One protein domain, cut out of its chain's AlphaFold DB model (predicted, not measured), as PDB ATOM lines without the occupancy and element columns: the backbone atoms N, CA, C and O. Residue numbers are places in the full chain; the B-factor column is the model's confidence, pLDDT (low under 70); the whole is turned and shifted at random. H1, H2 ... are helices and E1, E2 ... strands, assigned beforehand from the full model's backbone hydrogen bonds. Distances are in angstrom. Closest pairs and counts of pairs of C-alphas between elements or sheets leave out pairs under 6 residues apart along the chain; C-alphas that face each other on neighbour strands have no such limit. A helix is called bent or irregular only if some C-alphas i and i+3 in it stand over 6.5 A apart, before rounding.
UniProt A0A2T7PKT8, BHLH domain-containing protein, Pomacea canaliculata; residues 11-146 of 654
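What this domain is: This is residues 11 to 146 of the 654 residues of the protein "BHLH domain-containing protein" of Pomacea canaliculata (UniProt A0A2T7PKT8). Look for a small three-stranded sheet at one end of a flat, loose model, with H2 and H3 spreading away from it as a V; H4 folds back along H3 in a helical hairpin, and a chain stretch returns from H4 to the sheet. H1 is a long arm: its residues 11 to 24 stick out at the other end, while residues 30 to 33 touch H2. The printed part has 136 residues, mostly helix, in the order H1 H2 E1 E2 H3 H4 E3, with the antiparallel sheet E2 E1 E3. It is loose, with a radius of gyration of the C-alphas of 19.2 A, and spans 66 by 39 by 20 A.

Where its parts are: Find C-alpha 11 at (-26.794, -13.000, -33.869); from there H1 runs through residues 11 to 33, 33.3 A. H2, residues 50 to 78, covers 41.0 A from C-alpha 50 at (-11.812, -39.621, -36.911), with a kink of 32 degrees near residue 71; it is irregular, but only just, with C-alphas 72 and 75 6.6 A apart. E1 is residues 81 to 87 and E2 residues 90 to 93. H3, residues 96 to 116, measures 30.5 A, and H4 is residues 123 to 132. E3, residues 141 to 145, ends at C-alpha 145 (-31.994, -76.537, -19.439).

How they stand to each other: Start at the sheet, which is only just strongly twisted, up to 4.2 A off its best plane. E1 is the inner strand: the hairpin E1 and E2 has N 85 and O 92 at 2.8 A, and antiparallel E3 has N 82 and O 144 at 2.8 A. H2 is on one face, giving two layers, a helix and a sheet; the closest C-alphas of H2 and E1 are those of Ala 76 and Gly 82, 6.3 A. H3 only grazes the sheet with residues 98 to 99. E2, H3, H4 and E3 form a split strand-helix-strand unit, with E1 between its strands and a right-handed crossover. H2, with residues 65 to 72, touches H3 at residue 96 alone, closest C-alphas Ser 69 and Leu 96, 6.0 A, at a steep tilt of 50 degrees, opposite ways. Residues 107 to 114 of H3 touch H4, closest C-alphas Ala 114 and Leu 123, 6.1 A, at a shallow tilt of 27 degrees, opposite ways. H1 touches H2, closest C-alphas Leu 33 and Thr 57, 6.7 A. H1 and H4 only just touch, with 3 pairs of C-alphas within 8 A, the closest Thr 32 and Gln 128 at 6.7 A. H2 and H4 are apart. H1, H3 and H4 have every O i to N i+4 pair within hydrogen-bond range, H2 22 of 25.

The domain as a whole: The C-alphas of Arg 12 and Leu 146, the two farthest apart, are 66.8 A from each other. Without the stretches that stand free, residues 11 to 24 and 116 to 121, the body spans 51 by 34 by 17 A. The printed part has no cut; the link from H1 to H2, 16 residues, is long. Look for low confidence at residues 118 to 124, under 70; the mean pLDDT of the printed part is 85.4.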
ATOM      1  N   ILE A  11     -26.458 -11.841 -33.021       74.75
ATOM      2  CA  ILE A  11     -26.794 -13.000 -33.869       74.75
ATOM      3  C   ILE A  11     -25.528 -13.720 -34.369       74.75
ATOM      4  O   ILE A  11     -25.491 -14.949 -34.446       74.75
ATOM      5  N   ARG A  12     -24.462 -12.971 -34.687       77.56
ATOM      6  CA  ARG A  12     -23.175 -13.561 -35.099       77.56
ATOM      7  C   ARG A  12     -22.466 -14.254 -33.934       77.56
ATOM      8  O   ARG A  12     -21.774 -15.240 -34.175       77.56
ATOM      9  N   THR A  13     -22.656 -13.771 -32.707       78.69
ATOM     10  CA  THR A  13     -22.112 -14.391 -31.492       78.69
ATOM     11  C   THR A  13     -22.899 -15.646 -31.102       78.69
ATOM     12  O   THR A  13     -22.271 -16.701 -31.033       78.69
ATOM     13  N   ARG A  14     -24.244 -15.586 -30.992       80.81
ATOM     14  CA  ARG A  14     -25.111 -16.764 -30.729       80.81
ATOM     15  C   ARG A  14     -24.761 -17.916 -31.691       80.81
ATOM     16  O   ARG A  14     -24.462 -19.022 -31.254       80.81
ATOM     17  N   ARG A  15     -24.658 -17.642 -33.003       82.69
ATOM     18  CA  ARG A  15     -24.321 -18.667 -34.014       82.69
ATOM     19  C   ARG A  15     -22.885 -19.218 -33.930       82.69
ATOM     20  O   ARG A  15     -22.646 -20.340 -34.363       82.69
ATOM     21  N   ARG A  16     -21.916 -18.458 -33.407       85.31
ATOM     22  CA  ARG A  16     -20.562 -18.985 -33.135       85.31
ATOM     23  C   ARG A  16     -20.545 -19.860 -31.885       85.31
ATOM     24  O   ARG A  16     -19.826 -20.850 -31.864       85.31
ATOM     25  N   GLN A  17     -21.346 -19.518 -30.877       84.69
ATOM     26  CA  GLN A  17     -21.493 -20.317 -29.663       84.69
ATOM     27  C   GLN A  17     -22.197 -21.651 -29.943       84.69
ATOM     28  O   GLN A  17     -21.746 -22.666 -29.424       84.69
ATOM     29  N   SER A  18     -23.222 -21.696 -30.805       79.69
ATOM     30  CA  SER A  18     -23.849 -22.971 -31.191       79.69
ATOM     31  C   SER A  18     -22.935 -23.859 -32.047       79.69
ATOM     32  O   SER A  18     -22.814 -25.043 -31.754       79.69
ATOM     33  N   ASP A  19     -22.203 -23.302 -33.022       81.81
ATOM     34  CA  ASP A  19     -21.170 -24.038 -33.782       81.81
ATOM     35  C   ASP A  19     -20.055 -24.577 -32.857       81.81
ATOM     36  O   ASP A  19     -19.625 -25.720 -32.994       81.81
ATOM     37  N   ALA A  20     -19.634 -23.803 -31.848       79.69
ATOM     38  CA  ALA A  20     -18.671 -24.259 -30.843       79.69
ATOM     39  C   ALA A  20     -19.232 -25.374 -29.934       79.69
ATOM     40  O   ALA A  20     -18.561 -26.392 -29.766       79.69
ATOM     41  N   LYS A  21     -20.459 -25.226 -29.401       77.44
ATOM     42  CA  LYS A  21     -21.162 -26.271 -28.624       77.44
ATOM     43  C   LYS A  21     -21.275 -27.571 -29.433       77.44
ATOM     44  O   LYS A  21     -20.906 -28.632 -28.935       77.44
ATOM     45  N   TRP A  22     -21.722 -27.483 -30.688       76.31
ATOM     46  CA  TRP A  22     -21.874 -28.634 -31.584       76.31
ATOM     47  C   TRP A  22     -20.535 -29.335 -31.841       76.31
ATOM     48  O   TRP A  22     -20.435 -30.547 -31.671       76.31
ATOM     49  N   ARG A  23     -19.470 -28.584 -32.155       76.44
ATOM     50  CA  ARG A  23     -18.123 -29.156 -32.339       76.44
ATOM     51  C   ARG A  23     -17.571 -29.809 -31.076       76.44
ATOM     52  O   ARG A  23     -16.886 -30.818 -31.204       76.44
ATOM     53  N   ALA A  24     -17.837 -29.248 -29.895       75.44
ATOM     54  CA  ALA A  24     -17.404 -29.818 -28.620       75.44
ATOM     55  C   ALA A  24     -18.133 -31.137 -28.319       75.44
ATOM     56  O   ALA A  24     -17.477 -32.139 -28.048       75.44
ATOM     57  N   SER A  25     -19.463 -31.165 -28.471       72.06
ATOM     58  CA  SER A  25     -20.272 -32.388 -28.361       72.06
ATOM     59  C   SER A  25     -19.785 -33.462 -29.340       72.06
ATOM     60  O   SER A  25     -19.377 -34.539 -28.913       72.06
ATOM     61  N   VAL A  26     -19.697 -33.133 -30.634       74.25
ATOM     62  CA  VAL A  26     -19.197 -34.045 -31.673       74.25
ATOM     63  C   VAL A  26     -17.781 -34.527 -31.362       74.25
ATOM     64  O   VAL A  26     -17.499 -35.702 -31.562       74.25
ATOM     65  N   ALA A  27     -16.876 -33.661 -30.887       77.12
ATOM     66  CA  ALA A  27     -15.529 -34.069 -30.494       77.12
ATOM     67  C   ALA A  27     -15.544 -35.075 -29.338       77.12
ATOM     68  O   ALA A  27     -14.846 -36.079 -29.435       77.12
ATOM     69  N   SER A  28     -16.368 -34.852 -28.312       78.31
ATOM     70  CA  SER A  28     -16.440 -35.762 -27.170       78.31
ATOM     71  C   SER A  28     -17.050 -37.117 -27.525       78.31
ATOM     72  O   SER A  28     -16.581 -38.119 -26.999       78.31
ATOM     73  N   CYS A  29     -17.985 -37.192 -28.481       78.19
ATOM     74  CA  CYS A  29     -18.459 -38.482 -28.996       78.19
ATOM     75  C   CYS A  29     -17.315 -39.329 -29.587       78.19
ATOM     76  O   CYS A  29     -17.290 -40.537 -29.379       78.19
ATOM     77  N   TYR A  30     -16.334 -38.721 -30.274       84.75
ATOM     78  CA  TYR A  30     -15.148 -39.461 -30.740       84.75
ATOM     79  C   TYR A  30     -14.255 -39.934 -29.591       84.75
ATOM     80  O   TYR A  30     -13.604 -40.961 -29.740       84.75
ATOM     81  N   GLU A  31     -14.197 -39.212 -28.469       84.50
ATOM     82  CA  GLU A  31     -13.465 -39.676 -27.286       84.50
ATOM     83  C   GLU A  31     -14.191 -40.860 -26.631       84.50
ATOM     84  O   GLU A  31     -13.548 -41.871 -26.368       84.50
ATOM     85  N   THR A  32     -15.523 -40.811 -26.488       83.25
ATOM     86  CA  THR A  32     -16.334 -41.944 -25.997       83.25
ATOM     87  C   THR A  32     -16.176 -43.189 -26.881       83.25
ATOM     88  O   THR A  32     -15.961 -44.283 -26.364       83.25
ATOM     89  N   LEU A  33     -16.204 -43.041 -28.212       85.38
ATOM     90  CA  LEU A  33     -16.054 -44.167 -29.149       85.38
ATOM     91  C   LEU A  33     -14.688 -44.876 -29.031       85.38
ATOM     92  O   LEU A  33     -14.626 -46.090 -29.195       85.38
ATOM     93  N   LYS A  34     -13.602 -44.179 -28.654       87.25
ATOM     94  CA  LYS A  34     -12.288 -44.825 -28.419       87.25
ATOM     95  C   LYS A  34     -12.295 -45.847 -27.279       87.25
ATOM     96  O   LYS A  34     -11.403 -46.687 -27.246       87.25
ATOM     97  N   PHE A  35     -13.250 -45.780 -26.349       83.88
ATOM     98  CA  PHE A  35     -13.393 -46.783 -25.288       83.88
ATOM     99  C   PHE A  35     -14.122 -48.050 -25.760       83.88
ATOM    100  O   PHE A  35     -14.042 -49.064 -25.075       83.88
ATOM    101  N   VAL A  36     -14.793 -48.004 -26.917       83.62
ATOM    102  CA  VAL A  36     -15.461 -49.161 -27.543       83.62
ATOM    103  C   VAL A  36     -14.490 -49.960 -28.421       83.62
ATOM    104  O   VAL A  36     -14.693 -51.150 -28.629       83.62
ATOM    105  N   ILE A  37     -13.420 -49.338 -28.928       85.56
ATOM    106  CA  ILE A  37     -12.435 -50.019 -29.780       85.56
ATOM    107  C   ILE A  37     -11.558 -50.954 -28.920       85.56
ATOM    108  O   ILE A  37     -10.916 -50.478 -27.975       85.56
ATOM    109  N   PRO A  38     -11.472 -52.261 -29.240       80.69
ATOM    110  CA  PRO A  38     -10.633 -53.199 -28.506       80.69
ATOM    111  C   PRO A  38      -9.157 -52.821 -28.654       80.69
ATOM    112  O   PRO A  38      -8.723 -52.324 -29.692       80.69
ATOM    113  N   ASN A  39      -8.368 -53.060 -27.605       81.06
ATOM    114  CA  ASN A  39      -6.940 -52.728 -27.568       81.06
ATOM    115  C   ASN A  39      -6.631 -51.259 -27.940       81.06
ATOM    116  O   ASN A  39      -5.622 -50.974 -28.587       81.06
ATOM    117  N   LYS A  40      -7.464 -50.308 -27.484       80.06
ATOM    118  CA  LYS A  40      -7.263 -48.850 -27.648       80.06
ATOM    119  C   LYS A  40      -5.834 -48.369 -27.328       80.06
ATOM    120  O   LYS A  40      -5.374 -47.397 -27.916       80.06
ATOM    121  N   ASP A  41      -5.147 -49.042 -26.402       81.62
ATOM    122  CA  ASP A  41      -3.800 -48.703 -25.929       81.62
ATOM    123  C   ASP A  41      -2.686 -49.278 -26.834       81.62
ATOM    124  O   ASP A  41      -1.550 -48.803 -26.789       81.62
ATOM    125  N   ALA A  42      -3.022 -50.253 -27.690       80.44
ATOM    126  CA  ALA A  42      -2.179 -50.755 -28.777       80.44
ATOM    127  C   ALA A  42      -2.354 -49.955 -30.083       80.44
ATOM    128  O   ALA A  42      -1.483 -50.008 -30.954       80.44
ATOM    129  N   LEU A  43      -3.435 -49.171 -30.226       77.12
ATOM    130  CA  LEU A  43      -3.521 -48.182 -31.303       77.12
ATOM    131  C   LEU A  43      -2.335 -47.208 -31.177       77.12
ATOM    132  O   LEU A  43      -2.085 -46.669 -30.094       77.12
ATOM    133  N   PRO A  44      -1.591 -46.936 -32.262       78.50
ATOM    134  CA  PRO A  44      -0.386 -46.127 -32.173       78.50
ATOM    135  C   PRO A  44      -0.730 -44.713 -31.697       78.50
ATOM    136  O   PRO A  44      -1.539 -44.036 -32.327       78.50
ATOM    137  N   LYS A  45      -0.028 -44.224 -30.661       76.94
ATOM    138  CA  LYS A  45      -0.186 -42.895 -30.007       76.94
ATOM    139  C   LYS A  45      -0.066 -41.669 -30.941       76.94
ATOM    140  O   LYS A  45      -0.130 -40.524 -30.496       76.94
ATOM    141  N   ARG A  46       0.133 -41.888 -32.245       79.06
ATOM    142  CA  ARG A  46      -0.060 -40.894 -33.307       79.06
ATOM    143  C   ARG A  46      -1.553 -40.529 -33.398       79.06
ATOM    144  O   ARG A  46      -2.409 -41.139 -32.774       79.06
ATOM    145  N   LYS A  47      -1.882 -39.483 -34.158       79.00
ATOM    146  CA  LYS A  47      -3.246 -38.930 -34.222       79.00
ATOM    147  C   LYS A  47      -4.214 -39.903 -34.918       79.00
ATOM    148  O   LYS A  47      -4.355 -39.836 -36.138       79.00
ATOM    149  N   THR A  48      -4.885 -40.765 -34.150       85.12
ATOM    150  CA  THR A  48      -5.960 -41.653 -34.626       85.12
ATOM    151  C   THR A  48      -6.975 -40.834 -35.417       85.12
ATOM    152  O   THR A  48      -7.504 -39.836 -34.918       85.12
ATOM    153  N   SER A  49      -7.214 -41.194 -36.680       90.19
ATOM    154  CA  SER A  49      -8.100 -40.398 -37.529       90.19
ATOM    155  C   SER A  49      -9.555 -40.580 -37.089       90.19
ATOM    156  O   SER A  49      -9.953 -41.651 -36.637       90.19
ATOM    157  N   LYS A  50     -10.379 -39.538 -37.242       88.44
ATOM    158  CA  LYS A  50     -11.812 -39.621 -36.911       88.44
ATOM    159  C   LYS A  50     -12.553 -40.675 -37.741       88.44
ATOM    160  O   LYS A  50     -13.487 -41.283 -37.236       88.44
ATOM    161  N   ALA A  51     -12.109 -40.912 -38.977       87.62
ATOM    162  CA  ALA A  51     -12.628 -41.988 -39.814       87.62
ATOM    163  C   ALA A  51     -12.250 -43.369 -39.255       87.62
ATOM    164  O   ALA A  51     -13.123 -44.214 -39.121       87.62
ATOM    165  N   LEU A  52     -10.991 -43.563 -38.840       87.00
ATOM    166  CA  LEU A  52     -10.518 -44.823 -38.257       87.00
ATOM    167  C   LEU A  52     -11.233 -45.152 -36.936       87.00
ATOM    168  O   LEU A  52     -11.598 -46.300 -36.717       87.00
ATOM    169  N   VAL A  53     -11.489 -44.147 -36.087       88.06
ATOM    170  CA  VAL A  53     -12.269 -44.337 -34.849       88.06
ATOM    171  C   VAL A  53     -13.681 -44.849 -35.154       88.06
ATOM    172  O   VAL A  53     -14.144 -45.765 -34.485       88.06
ATOM    173  N   LEU A  54     -14.359 -44.297 -36.166       88.19
ATOM    174  CA  LEU A  54     -15.682 -44.781 -36.577       88.19
ATOM    175  C   LEU A  54     -15.609 -46.192 -37.172       88.19
ATOM    176  O   LEU A  54     -16.368 -47.053 -36.748       88.19
ATOM    177  N   GLN A  55     -14.669 -46.432 -38.089       89.00
ATOM    178  CA  GLN A  55     -14.518 -47.700 -38.807       89.00
ATOM    179  C   GLN A  55     -14.211 -48.879 -37.872       89.00
ATOM    180  O   GLN A  55     -14.875 -49.910 -37.963       89.00
ATOM    181  N   GLU A  56     -13.258 -48.739 -36.944       88.94
ATOM    182  CA  GLU A  56     -12.961 -49.814 -35.986       88.94
ATOM    183  C   GLU A  56     -14.075 -49.984 -34.941       88.94
ATOM    184  O   GLU A  56     -14.306 -51.100 -34.486       88.94
ATOM    185  N   THR A  57     -14.821 -48.923 -34.597       88.56
ATOM    186  CA  THR A  57     -15.988 -49.067 -33.705       88.56
ATOM    187  C   THR A  57     -17.143 -49.793 -34.402       88.56
ATOM    188  O   THR A  57     -17.743 -50.684 -33.811       88.56
ATOM    189  N   GLU A  58     -17.446 -49.454 -35.658       91.12
ATOM    190  CA  GLU A  58     -18.464 -50.130 -36.476       91.12
ATOM    191  C   GLU A  58     -18.125 -51.613 -36.661       91.12
ATOM    192  O   GLU A  58     -18.947 -52.482 -36.364       91.12
ATOM    193  N   LYS A  59     -16.880 -51.908 -37.050       90.69
ATOM    194  CA  LYS A  59     -16.352 -53.273 -37.151       90.69
ATOM    195  C   LYS A  59     -16.479 -54.033 -35.828       90.69
ATOM    196  O   LYS A  59     -16.992 -55.150 -35.834       90.69
ATOM    197  N   HIS A  60     -16.082 -53.437 -34.702       89.69
ATOM    198  CA  HIS A  60     -16.164 -54.125 -33.415       89.69
ATOM    199  C   HIS A  60     -17.608 -54.371 -32.952       89.69
ATOM    200  O   HIS A  60     -17.906 -55.429 -32.404       89.69
ATOM    201  N   ILE A  61     -18.538 -53.449 -33.226       89.50
ATOM    202  CA  ILE A  61     -19.968 -53.679 -32.972       89.50
ATOM    203  C   ILE A  61     -20.463 -54.887 -33.784       89.50
ATOM    204  O   ILE A  61     -21.122 -55.759 -33.223       89.50
ATOM    205  N   ILE A  62     -20.088 -55.000 -35.062       92.19
ATOM    206  CA  ILE A  62     -20.441 -56.152 -35.912       92.19
ATOM    207  C   ILE A  62     -19.826 -57.463 -35.376       92.19
ATOM    208  O   ILE A  62     -20.489 -58.503 -35.380       92.19
ATOM    209  N   GLU A  63     -18.588 -57.431 -34.876       91.94
ATOM    210  CA  GLU A  63     -17.935 -58.579 -34.224       91.94
ATOM    211  C   GLU A  63     -18.674 -59.015 -32.946       91.94
ATOM    212  O   GLU A  63     -18.954 -60.206 -32.777       91.94
ATOM    213  N   LEU A  64     -19.051 -58.067 -32.078       90.12
ATOM    214  CA  LEU A  64     -19.826 -58.326 -30.859       90.12
ATOM    215  C   LEU A  64     -21.222 -58.882 -31.173       90.12
ATOM    216  O   LEU A  64     -21.650 -59.858 -30.558       90.12
ATOM    217  N   GLU A  65     -21.923 -58.314 -32.154       94.38
ATOM    218  CA  GLU A  65     -23.233 -58.803 -32.597       94.38
ATOM    219  C   GLU A  65     -23.150 -60.225 -33.173       94.38
ATOM    220  O   GLU A  65     -24.004 -61.068 -32.878       94.38
ATOM    221  N   LYS A  66     -22.094 -60.529 -33.939       95.25
ATOM    222  CA  LYS A  66     -21.817 -61.882 -34.442       95.25
ATOM    223  C   LYS A  66     -21.518 -62.859 -33.301       95.25
ATOM    224  O   LYS A  66     -22.032 -63.977 -33.328       95.25
ATOM    225  N   ALA A  67     -20.745 -62.447 -32.294       94.00
ATOM    226  CA  ALA A  67     -20.454 -63.263 -31.116       94.00
ATOM    227  C   ALA A  67     -21.719 -63.547 -30.284       94.00
ATOM    228  O   ALA A  67     -21.985 -64.700 -29.954       94.00
ATOM    229  N   ILE A  68     -22.550 -62.533 -30.021       94.31
ATOM    230  CA  ILE A  68     -23.845 -62.693 -29.337       94.31
ATOM    231  C   ILE A  68     -24.757 -63.638 -30.131       94.31
ATOM    232  O   ILE A  68     -25.335 -64.559 -29.556       94.31
ATOM    233  N   SER A  69     -24.843 -63.468 -31.454       95.69
ATOM    234  CA  SER A  69     -25.620 -64.359 -32.324       95.69
ATOM    235  C   SER A  69     -25.128 -65.814 -32.258       95.69
ATOM    236  O   SER A  69     -25.938 -66.729 -32.120       95.69
ATOM    237  N   HIS A  70     -23.809 -66.044 -32.268       95.06
ATOM    238  CA  HIS A  70     -23.209 -67.374 -32.108       95.06
ATOM    239  C   HIS A  70     -23.535 -68.003 -30.742       95.06
ATOM    240  O   HIS A  70     -23.947 -69.163 -30.680       95.06
ATOM    241  N   ILE A  71     -23.409 -67.236 -29.654       93.62
ATOM    242  CA  ILE A  71     -23.721 -67.699 -28.292       93.62
ATOM    243  C   ILE A  71     -25.198 -68.106 -28.185       93.62
ATOM    244  O   ILE A  71     -25.502 -69.178 -27.665       93.62
ATOM    245  N   LEU A  72     -26.116 -67.284 -28.709       93.94
ATOM    246  CA  LEU A  72     -27.563 -67.533 -28.655       93.94
ATOM    247  C   LEU A  72     -28.026 -68.691 -29.555       93.94
ATOM    248  O   LEU A  72     -28.990 -69.374 -29.210       93.94
ATOM    249  N   SER A  73     -27.381 -68.902 -30.708       92.88
ATOM    250  CA  SER A  73     -27.833 -69.878 -31.714       92.88
ATOM    251  C   SER A  73     -27.118 -71.229 -31.663       92.88
ATOM    252  O   SER A  73     -27.770 -72.240 -31.904       92.88
ATOM    253  N   ILE A  74     -25.822 -71.264 -31.344       93.06
ATOM    254  CA  ILE A  74     -24.990 -72.478 -31.395       93.06
ATOM    255  C   ILE A  74     -24.622 -72.912 -29.977       93.06
ATOM    256  O   ILE A  74     -25.104 -73.940 -29.509       93.06
ATOM    257  N   GLU A  75     -23.849 -72.098 -29.255       92.31
ATOM    258  CA  GLU A  75     -23.259 -72.494 -27.964       92.31
ATOM    259  C   GLU A  75     -24.325 -72.811 -26.897       92.31
ATOM    260  O   GLU A  75     -24.168 -73.730 -26.090       92.31
ATOM    261  N   ALA A  76     -25.440 -72.079 -26.915       92.62
ATOM    262  CA  ALA A  76     -26.624 -72.360 -26.112       92.62
ATOM    263  C   ALA A  76     -27.219 -73.753 -26.409       92.62
ATOM    264  O   ALA A  76     -27.479 -74.527 -25.486       92.62
ATOM    265  N   GLN A  77     -27.387 -74.100 -27.691       91.75
ATOM    266  CA  GLN A  77     -27.966 -75.381 -28.110       91.75
ATOM    267  C   GLN A  77     -27.025 -76.555 -27.817       91.75
ATOM    268  O   GLN A  77     -27.468 -77.559 -27.263       91.75
ATOM    269  N   GLU A  78     -25.725 -76.408 -28.095       93.44
ATOM    270  CA  GLU A  78     -24.693 -77.415 -27.793       93.44
ATOM    271  C   GLU A  78     -24.599 -77.744 -26.295       93.44
ATOM    272  O   GLU A  78     -24.297 -78.875 -25.921       93.44
ATOM    273  N   LYS A  79     -24.892 -76.769 -25.426       94.25
ATOM    274  CA  LYS A  79     -24.917 -76.938 -23.964       94.25
ATOM    275  C   LYS A  79     -26.259 -77.440 -23.419       94.25
ATOM    276  O   LYS A  79     -26.402 -77.542 -22.200       94.25
ATOM    277  N   GLY A  80     -27.247 -77.706 -24.276       93.62
ATOM    278  CA  GLY A  80     -28.597 -78.077 -23.849       93.62
ATOM    279  C   GLY A  80     -29.301 -76.959 -23.071       93.62
ATOM    280  O   GLY A  80     -30.028 -77.231 -22.116       93.62
ATOM    281  N   VAL A  81     -29.078 -75.687 -23.421       95.94
ATOM    282  CA  VAL A  81     -29.671 -74.524 -22.739       95.94
ATOM    283  C   VAL A  81     -30.450 -73.657 -23.724       95.94
ATOM    284  O   VAL A  81     -29.887 -72.999 -24.589       95.94
ATOM    285  N   GLY A  82     -31.766 -73.583 -23.548       94.12
ATOM    286  CA  GLY A  82     -32.603 -72.595 -24.217       94.12
ATOM    287  C   GLY A  82     -32.450 -71.239 -23.535       94.12
ATOM    288  O   GLY A  82     -32.864 -71.077 -22.383       94.12
ATOM    289  N   VAL A  83     -31.878 -70.262 -24.242       96.06
ATOM    290  CA  VAL A  83     -31.864 -68.859 -23.806       96.06
ATOM    291  C   VAL A  83     -33.174 -68.205 -24.240       96.06
ATOM    292  O   VAL A  83     -33.485 -68.141 -25.432       96.06
ATOM    293  N   LEU A  84     -33.955 -67.729 -23.272       96.25
ATOM    294  CA  LEU A  84     -35.249 -67.096 -23.501       96.25
ATOM    295  C   LEU A  84     -35.208 -65.609 -23.152       96.25
ATOM    296  O   LEU A  84     -34.653 -65.213 -22.126       96.25
ATOM    297  N   TRP A  85     -35.862 -64.801 -23.980       97.31
ATOM    298  CA  TRP A  85     -36.116 -63.388 -23.738       97.31
ATOM    299  C   TRP A  85     -37.587 -63.150 -23.386       97.31
ATOM    300  O   TRP A  85     -38.499 -63.743 -23.976       97.31
ATOM    301  N   ARG A  86     -37.833 -62.260 -22.426       96.69
ATOM    302  CA  ARG A  86     -39.172 -61.881 -21.977       96.69
ATOM    303  C   ARG A  86     -39.795 -60.848 -22.914       96.69
ATOM    304  O   ARG A  86     -39.318 -59.719 -23.011       96.69
ATOM    305  N   LYS A  87     -40.912 -61.205 -23.545       95.62
ATOM    306  CA  LYS A  87     -41.711 -60.327 -24.412       95.62
ATOM    307  C   LYS A  87     -43.064 -60.087 -23.740       95.62
ATOM    308  O   LYS A  87     -43.996 -60.884 -23.845       95.62
ATOM    309  N   GLY A  88     -43.127 -59.016 -22.946       93.50
ATOM    310  CA  GLY A  88     -44.283 -58.676 -22.112       93.50
ATOM    311  C   GLY A  88     -44.538 -59.708 -21.006       93.50
ATOM    312  O   GLY A  88     -43.792 -59.786 -20.023       93.50
ATOM    313  N   GLN A  89     -45.610 -60.490 -21.159       95.19
ATOM    314  CA  GLN A  89     -45.977 -61.580 -20.242       95.19
ATOM    315  C   GLN A  89     -45.437 -62.955 -20.673       95.19
ATOM    316  O   GLN A  89     -45.480 -63.895 -19.881       95.19
ATOM    317  N   HIS A  90     -44.909 -63.086 -21.892       96.62
ATOM    318  CA  HIS A  90     -44.470 -64.364 -22.454       96.62
ATOM    319  C   HIS A  90     -42.943 -64.471 -22.520       96.62
ATOM    320  O   HIS A  90     -42.230 -63.467 -22.543       96.62
ATOM    321  N   TRP A  91     -42.444 -65.703 -22.587       96.56
ATOM    322  CA  TRP A  91     -41.040 -66.012 -22.852       96.56
ATOM    323  C   TRP A  91     -40.918 -66.609 -24.253       96.56
ATOM    324  O   TRP A  91     -41.663 -67.525 -24.600       96.56
ATOM    325  N   ALA A  92     -39.990 -66.092 -25.051       96.56
ATOM    326  CA  ALA A  92     -39.692 -66.559 -26.403       96.56
ATOM    327  C   ALA A  92     -38.181 -66.821 -26.536       96.56
ATOM    328  O   ALA A  92     -37.422 -66.277 -25.736       96.56
ATOM    329  N   PRO A  93     -37.706 -67.612 -27.517       95.94
ATOM    330  CA  PRO A  93     -36.275 -67.727 -27.800       95.94
ATOM    331  C   PRO A  93     -35.643 -66.344 -28.009       95.94
ATOM    332  O   PRO A  93     -36.203 -65.514 -28.729       95.94
ATOM    333  N   ALA A  94     -34.514 -66.088 -27.348       96.75
ATOM    334  CA  ALA A  94     -33.848 -64.791 -27.399       96.75
ATOM    335  C   ALA A  94     -33.199 -64.546 -28.770       96.75
ATOM    336  O   ALA A  94     -32.441 -65.387 -29.257       96.75
ATOM    337  N   THR A  95     -33.462 -63.388 -29.379       96.25
ATOM    338  CA  THR A  95     -32.830 -62.977 -30.643       96.25
ATOM    339  C   THR A  95     -31.820 -61.847 -30.429       96.25
ATOM    340  O   THR A  95     -31.843 -61.143 -29.419       96.25
ATOM    341  N   LEU A  96     -30.947 -61.626 -31.416       95.25
ATOM    342  CA  LEU A  96     -30.040 -60.475 -31.432       95.25
ATOM    343  C   LEU A  96     -30.801 -59.134 -31.394       95.25
ATOM    344  O   LEU A  96     -30.349 -58.186 -30.754       95.25
ATOM    345  N   ASP A  97     -31.966 -59.055 -32.042       96.00
ATOM    346  CA  ASP A  97     -32.782 -57.836 -32.065       96.00
ATOM    347  C   ASP A  97     -33.422 -57.523 -30.704       96.00
ATOM    348  O   ASP A  97     -33.562 -56.350 -30.362       96.00
ATOM    349  N   ASP A  98     -33.705 -58.537 -29.878       95.19
ATOM    350  CA  ASP A  98     -34.163 -58.332 -28.497       95.19
ATOM    351  C   ASP A  98     -33.074 -57.663 -27.638       95.19
ATOM    352  O   ASP A  98     -33.343 -56.720 -26.887       95.19
ATOM    353  N   VAL A  99     -31.817 -58.098 -27.806       92.81
ATOM    354  CA  VAL A  99     -30.646 -57.516 -27.129       92.81
ATOM    355  C   VAL A  99     -30.389 -56.085 -27.616       92.81
ATOM    356  O   VAL A  99     -30.204 -55.179 -26.799       92.81
ATOM    357  N   ARG A 100     -30.454 -55.849 -28.936       93.44
ATOM    358  CA  ARG A 100     -30.385 -54.500 -29.534       93.44
ATOM    359  C   ARG A 100     -31.480 -53.580 -28.985       93.44
ATOM    360  O   ARG A 100     -31.214 -52.397 -28.749       93.44
ATOM    361  N   GLN A 101     -32.692 -54.095 -28.771       94.31
ATOM    362  CA  GLN A 101     -33.816 -53.320 -28.244       94.31
ATOM    363  C   GLN A 101     -33.620 -52.947 -26.766       94.31
ATOM    364  O   GLN A 101     -33.773 -51.772 -26.437       94.31
ATOM    365  N   ASP A 102     -33.220 -53.880 -25.893       92.06
ATOM    366  CA  ASP A 102     -32.929 -53.600 -24.470       92.06
ATOM    367  C   ASP A 102     -31.773 -52.598 -24.307       92.06
ATOM    368  O   ASP A 102     -31.857 -51.668 -23.502       92.06
ATOM    369  N   PHE A 103     -30.729 -52.717 -25.133       89.50
ATOM    370  CA  PHE A 103     -29.634 -51.746 -25.186       89.50
ATOM    371  C   PHE A 103     -30.119 -50.355 -25.640       89.50
ATOM    372  O   PHE A 103     -29.851 -49.353 -24.974       89.50
ATOM    373  N   SER A 104     -30.911 -50.288 -26.717       90.31
ATOM    374  CA  SER A 104     -31.486 -49.033 -27.238       90.31
ATOM    375  C   SER A 104     -32.483 -48.372 -26.272       90.31
ATOM    376  O   SER A 104     -32.620 -47.146 -26.249       90.31
ATOM    377  N   GLU A 105     -33.204 -49.162 -25.471       90.88
ATOM    378  CA  GLU A 105     -34.097 -48.665 -24.424       90.88
ATOM    379  C   GLU A 105     -33.295 -48.058 -23.261       90.88
ATOM    380  O   GLU A 105     -33.618 -46.963 -22.794       90.88
ATOM    381  N   LYS A 106     -32.202 -48.711 -22.852       87.12
ATOM    382  CA  LYS A 106     -31.305 -48.213 -21.798       87.12
ATOM    383  C   LYS A 106     -30.562 -46.953 -22.199       87.12
ATOM    384  O   LYS A 106     -30.582 -45.996 -21.434       87.12
ATOM    385  N   GLN A 107     -29.996 -46.890 -23.405       84.25
ATOM    386  CA  GLN A 107     -29.388 -45.656 -23.920       84.25
ATOM    387  C   GLN A 107     -30.371 -44.474 -23.865       84.25
ATOM    388  O   GLN A 107     -30.001 -43.366 -23.479       84.25
ATOM    389  N   ARG A 108     -31.649 -44.721 -24.181       87.31
ATOM    390  CA  ARG A 108     -32.726 -43.726 -24.078       87.31
ATOM    391  C   ARG A 108     -33.053 -43.358 -22.626       87.31
ATOM    392  O   ARG A 108     -33.334 -42.196 -22.354       87.31
ATOM    393  N   GLN A 109     -33.009 -44.313 -21.698       87.69
ATOM    394  CA  GLN A 109     -33.223 -44.072 -20.263       87.69
ATOM    395  C   GLN A 109     -32.094 -43.244 -19.645       87.69
ATOM    396  O   GLN A 109     -32.395 -42.239 -19.006       87.69
ATOM    397  N   ILE A 110     -30.835 -43.601 -19.908       83.06
ATOM    398  CA  ILE A 110     -29.628 -42.850 -19.517       83.06
ATOM    399  C   ILE A 110     -29.732 -41.404 -20.029       83.06
ATOM    400  O   ILE A 110     -29.670 -40.447 -19.257       83.06
ATOM    401  N   PHE A 111     -30.009 -41.229 -21.328       82.38
ATOM    402  CA  PHE A 111     -30.151 -39.902 -21.931       82.38
ATOM    403  C   PHE A 111     -31.300 -39.088 -21.312       82.38
ATOM    404  O   PHE A 111     -31.120 -37.916 -20.985       82.38
ATOM    405  N   ASN A 112     -32.467 -39.701 -21.087       86.12
ATOM    406  CA  ASN A 112     -33.608 -39.028 -20.460       86.12
ATOM    407  C   ASN A 112     -33.317 -38.603 -19.009       86.12
ATOM    408  O   ASN A 112     -33.703 -37.501 -18.615       86.12
ATOM    409  N   GLN A 113     -32.625 -39.434 -18.224       85.06
ATOM    410  CA  GLN A 113     -32.232 -39.107 -16.848       85.06
ATOM    411  C   GLN A 113     -31.234 -37.941 -16.823       85.06
ATOM    412  O   GLN A 113     -31.453 -36.950 -16.121       85.06
ATOM    413  N   ALA A 114     -30.198 -37.990 -17.664       81.75
ATOM    414  CA  ALA A 114     -29.178 -36.945 -17.733       81.75
ATOM    415  C   ALA A 114     -29.687 -35.610 -18.331       81.75
ATOM    416  O   ALA A 114     -29.117 -34.552 -18.050       81.75
ATOM    417  N   VAL A 115     -30.788 -35.627 -19.098       80.75
ATOM    418  CA  VAL A 115     -31.528 -34.421 -19.533       80.75
ATOM    419  C   VAL A 115     -32.400 -33.832 -18.411       80.75
ATOM    420  O   VAL A 115     -32.586 -32.616 -18.358       80.75
ATOM    421  N   GLN A 116     -32.927 -34.657 -17.499       81.94
ATOM    422  CA  GLN A 116     -33.714 -34.191 -16.344       81.94
ATOM    423  C   GLN A 116     -32.829 -33.686 -15.188       81.94
ATOM    424  O   GLN A 116     -33.244 -32.816 -14.414       81.94
ATOM    425  N   GLY A 117     -31.586 -34.170 -15.088       77.31
ATOM    426  CA  GLY A 117     -30.573 -33.644 -14.175       77.31
ATOM    427  C   GLY A 117     -30.233 -32.177 -14.474       77.31
ATOM    428  O   GLY A 117     -29.738 -31.845 -15.546       77.31
ATOM    429  N   ARG A 118     -30.435 -31.274 -13.501       53.06
ATOM    430  CA  ARG A 118     -30.344 -29.800 -13.676       53.06
ATOM    431  C   ARG A 118     -28.978 -29.234 -14.127       53.06
ATOM    432  O   ARG A 118     -28.845 -28.012 -14.224       53.06
ATOM    433  N   ARG A 119     -27.953 -30.064 -14.353       60.25
ATOM    434  CA  ARG A 119     -26.597 -29.661 -14.768       60.25
ATOM    435  C   ARG A 119     -25.915 -30.748 -15.608       60.25
ATOM    436  O   ARG A 119     -25.090 -31.494 -15.096       60.25
ATOM    437  N   CYS A 120     -26.176 -30.763 -16.912       62.19
ATOM    438  CA  CYS A 120     -25.602 -31.703 -17.889       62.19
ATOM    439  C   CYS A 120     -24.079 -31.533 -18.148       62.19
ATOM    440  O   CYS A 120     -23.607 -31.813 -19.248       62.19
ATOM    441  N   TYR A 121     -23.298 -31.032 -17.183       63.41
ATOM    442  CA  TYR A 121     -21.845 -30.853 -17.311       63.41
ATOM    443  C   TYR A 121     -21.081 -32.181 -17.253       63.41
ATOM    444  O   TYR A 121     -20.040 -32.298 -17.894       63.41
ATOM    445  N   ASN A 122     -21.626 -33.179 -16.552       69.88
ATOM    446  CA  ASN A 122     -21.040 -34.515 -16.449       69.88
ATOM    447  C   ASN A 122     -21.599 -35.506 -17.483       69.88
ATOM    448  O   ASN A 122     -21.080 -36.610 -17.560       69.88
ATOM    449  N   LEU A 123     -22.559 -35.096 -18.329       69.69
ATOM    450  CA  LEU A 123     -23.338 -35.950 -19.245       69.69
ATOM    451  C   LEU A 123     -22.517 -37.027 -19.970       69.69
ATOM    452  O   LEU A 123     -23.015 -38.118 -20.191       69.69
ATOM    453  N   LEU A 124     -21.280 -36.724 -20.369       68.06
ATOM    454  CA  LEU A 124     -20.394 -37.650 -21.082       68.06
ATOM    455  C   LEU A 124     -19.659 -38.649 -20.176       68.06
ATOM    456  O   LEU A 124     -19.360 -39.742 -20.638       68.06
ATOM    457  N   HIS A 125     -19.388 -38.294 -18.919       75.88
ATOM    458  CA  HIS A 125     -18.869 -39.206 -17.895       75.88
ATOM    459  C   HIS A 125     -19.995 -40.091 -17.350       75.88
ATOM    460  O   HIS A 125     -19.801 -41.295 -17.228       75.88
ATOM    461  N   ASP A 126     -21.179 -39.508 -17.130       72.00
ATOM    462  CA  ASP A 126     -22.397 -40.226 -16.744       72.00
ATOM    463  C   ASP A 126     -22.753 -41.257 -17.840       72.00
ATOM    464  O   ASP A 126     -22.842 -42.452 -17.574       72.00
ATOM    465  N   ILE A 127     -22.813 -40.831 -19.113       70.88
ATOM    466  CA  ILE A 127     -22.977 -41.725 -20.274       70.88
ATOM    467  C   ILE A 127     -21.860 -42.768 -20.371       70.88
ATOM    468  O   ILE A 127     -22.142 -43.902 -20.745       70.88
ATOM    469  N   GLN A 128     -20.602 -42.414 -20.097       76.25
ATOM    470  CA  GLN A 128     -19.491 -43.358 -20.206       76.25
ATOM    471  C   GLN A 128     -19.603 -44.470 -19.159       76.25
ATOM    472  O   GLN A 128     -19.544 -45.643 -19.525       76.25
ATOM    473  N   ASP A 129     -19.803 -44.118 -17.893       79.62
ATOM    474  CA  ASP A 129     -19.867 -45.088 -16.801       79.62
ATOM    475  C   ASP A 129     -21.173 -45.898 -16.854       79.62
ATOM    476  O   ASP A 129     -21.149 -47.114 -16.661       79.62
ATOM    477  N   GLU A 130     -22.302 -45.266 -17.195       80.06
ATOM    478  CA  GLU A 130     -23.588 -45.959 -17.318       80.06
ATOM    479  C   GLU A 130     -23.661 -46.843 -18.571       80.06
ATOM    480  O   GLU A 130     -24.064 -47.995 -18.439       80.06
ATOM    481  N   ILE A 131     -23.238 -46.389 -19.767       72.56
ATOM    482  CA  ILE A 131     -23.281 -47.236 -20.984       72.56
ATOM    483  C   ILE A 131     -22.270 -48.383 -20.908       72.56
ATOM    484  O   ILE A 131     -22.630 -49.506 -21.259       72.56
ATOM    485  N   LEU A 132     -21.040 -48.155 -20.431       72.12
ATOM    486  CA  LEU A 132     -20.088 -49.257 -20.217       72.12
ATOM    487  C   LEU A 132     -20.532 -50.176 -19.061       72.12
ATOM    488  O   LEU A 132     -20.143 -51.341 -19.019       72.12
ATOM    489  N   GLY A 133     -21.390 -49.680 -18.165       74.75
ATOM    490  CA  GLY A 133     -22.099 -50.449 -17.145       74.75
ATOM    491  C   GLY A 133     -23.387 -51.148 -17.612       74.75
ATOM    492  O   GLY A 133     -23.998 -51.853 -16.802       74.75
ATOM    493  N   VAL A 134     -23.822 -51.008 -18.877       75.69
ATOM    494  CA  VAL A 134     -25.029 -51.690 -19.390       75.69
ATOM    495  C   VAL A 134     -24.780 -53.195 -19.530       75.69
ATOM    496  O   VAL A 134     -24.404 -53.713 -20.577       75.69
ATOM    497  N   SER A 135     -25.098 -53.927 -18.465       79.12
ATOM    498  CA  SER A 135     -25.449 -55.344 -18.550       79.12
ATOM    499  C   SER A 135     -26.850 -55.509 -19.156       79.12
ATOM    500  O   SER A 135     -27.702 -54.620 -19.046       79.12
ATOM    501  N   ALA A 136     -27.129 -56.648 -19.798       76.75
ATOM    502  CA  ALA A 136     -28.493 -57.022 -20.194       76.75
ATOM    503  C   ALA A 136     -29.407 -57.109 -18.955       76.75
ATOM    504  O   ALA A 136     -28.942 -57.438 -17.863       76.75
ATOM    505  N   ARG A 137     -30.711 -56.811 -19.079       80.19
ATOM    506  CA  ARG A 137     -31.623 -56.929 -17.921       80.19
ATOM    507  C   ARG A 137     -31.735 -58.398 -17.499       80.19
ATOM    508  O   ARG A 137     -32.411 -59.177 -18.164       80.19
ATOM    509  N   SER A 138     -31.167 -58.757 -16.347       81.62
ATOM    510  CA  SER A 138     -31.250 -60.115 -15.777       81.62
ATOM    511  C   SER A 138     -32.684 -60.580 -15.476       81.62
ATOM    512  O   SER A 138     -32.918 -61.763 -15.284       81.62
ATOM    513  N   SER A 139     -33.651 -59.657 -15.435       88.44
ATOM    514  CA  SER A 139     -35.093 -59.928 -15.319       88.44
ATOM    515  C   SER A 139     -35.809 -60.139 -16.665       88.44
ATOM    516  O   SER A 139     -36.963 -60.577 -16.679       88.44
ATOM    517  N   SER A 140     -35.143 -59.827 -17.782       91.56
ATOM    518  CA  SER A 140     -35.621 -60.031 -19.157       91.56
ATOM    519  C   SER A 140     -35.036 -61.283 -19.814       91.56
ATOM    520  O   SER A 140     -35.576 -61.732 -20.820       91.56
ATOM    521  N   LEU A 141     -33.953 -61.839 -19.265       92.88
ATOM    522  CA  LEU A 141     -33.235 -62.999 -19.790       92.88
ATOM    523  C   LEU A 141     -33.404 -64.200 -18.849       92.88
ATOM    524  O   LEU A 141     -33.143 -64.085 -17.654       92.88
ATOM    525  N   ALA A 142     -33.795 -65.354 -19.384       94.44
ATOM    526  CA  ALA A 142     -33.886 -66.608 -18.640       94.44
ATOM    527  C   ALA A 142     -33.143 -67.737 -19.360       94.44
ATOM    528  O   ALA A 142     -33.042 -67.759 -20.585       94.44
ATOM    529  N   TYR A 143     -32.660 -68.703 -18.582       93.50
ATOM    530  CA  TYR A 143     -31.981 -69.897 -19.076       93.50
ATOM    531  C   TYR A 143     -32.777 -71.128 -18.645       93.50
ATOM    532  O   TYR A 143     -32.964 -71.353 -17.448       93.50
ATOM    533  N   ILE A 144     -33.230 -71.935 -19.601       95.44
ATOM    534  CA  ILE A 144     -33.886 -73.219 -19.332       95.44
ATOM    535  C   ILE A 144     -32.974 -74.332 -19.835       95.44
ATOM    536  O   ILE A 144     -32.622 -74.351 -21.010       95.44
ATOM    537  N   ARG A 145     -32.615 -75.289 -18.970       94.56
ATOM    538  CA  ARG A 145     -31.994 -76.537 -19.439       94.56
ATOM    539  C   ARG A 145     -33.021 -77.303 -20.269       94.56
ATOM    540  O   ARG A 145     -34.054 -77.721 -19.745       94.56
ATOM    541  N   LEU A 146     -32.733 -77.469 -21.553       91.19
ATOM    542  CA  LEU A 146     -33.446 -78.379 -22.433       91.19
ATOM    543  C   LEU A 146     -33.127 -79.788 -21.934       91.19
ATOM    544  O   LEU A 146     -32.005 -80.254 -22.084       91.19
TER     545      LEU A 146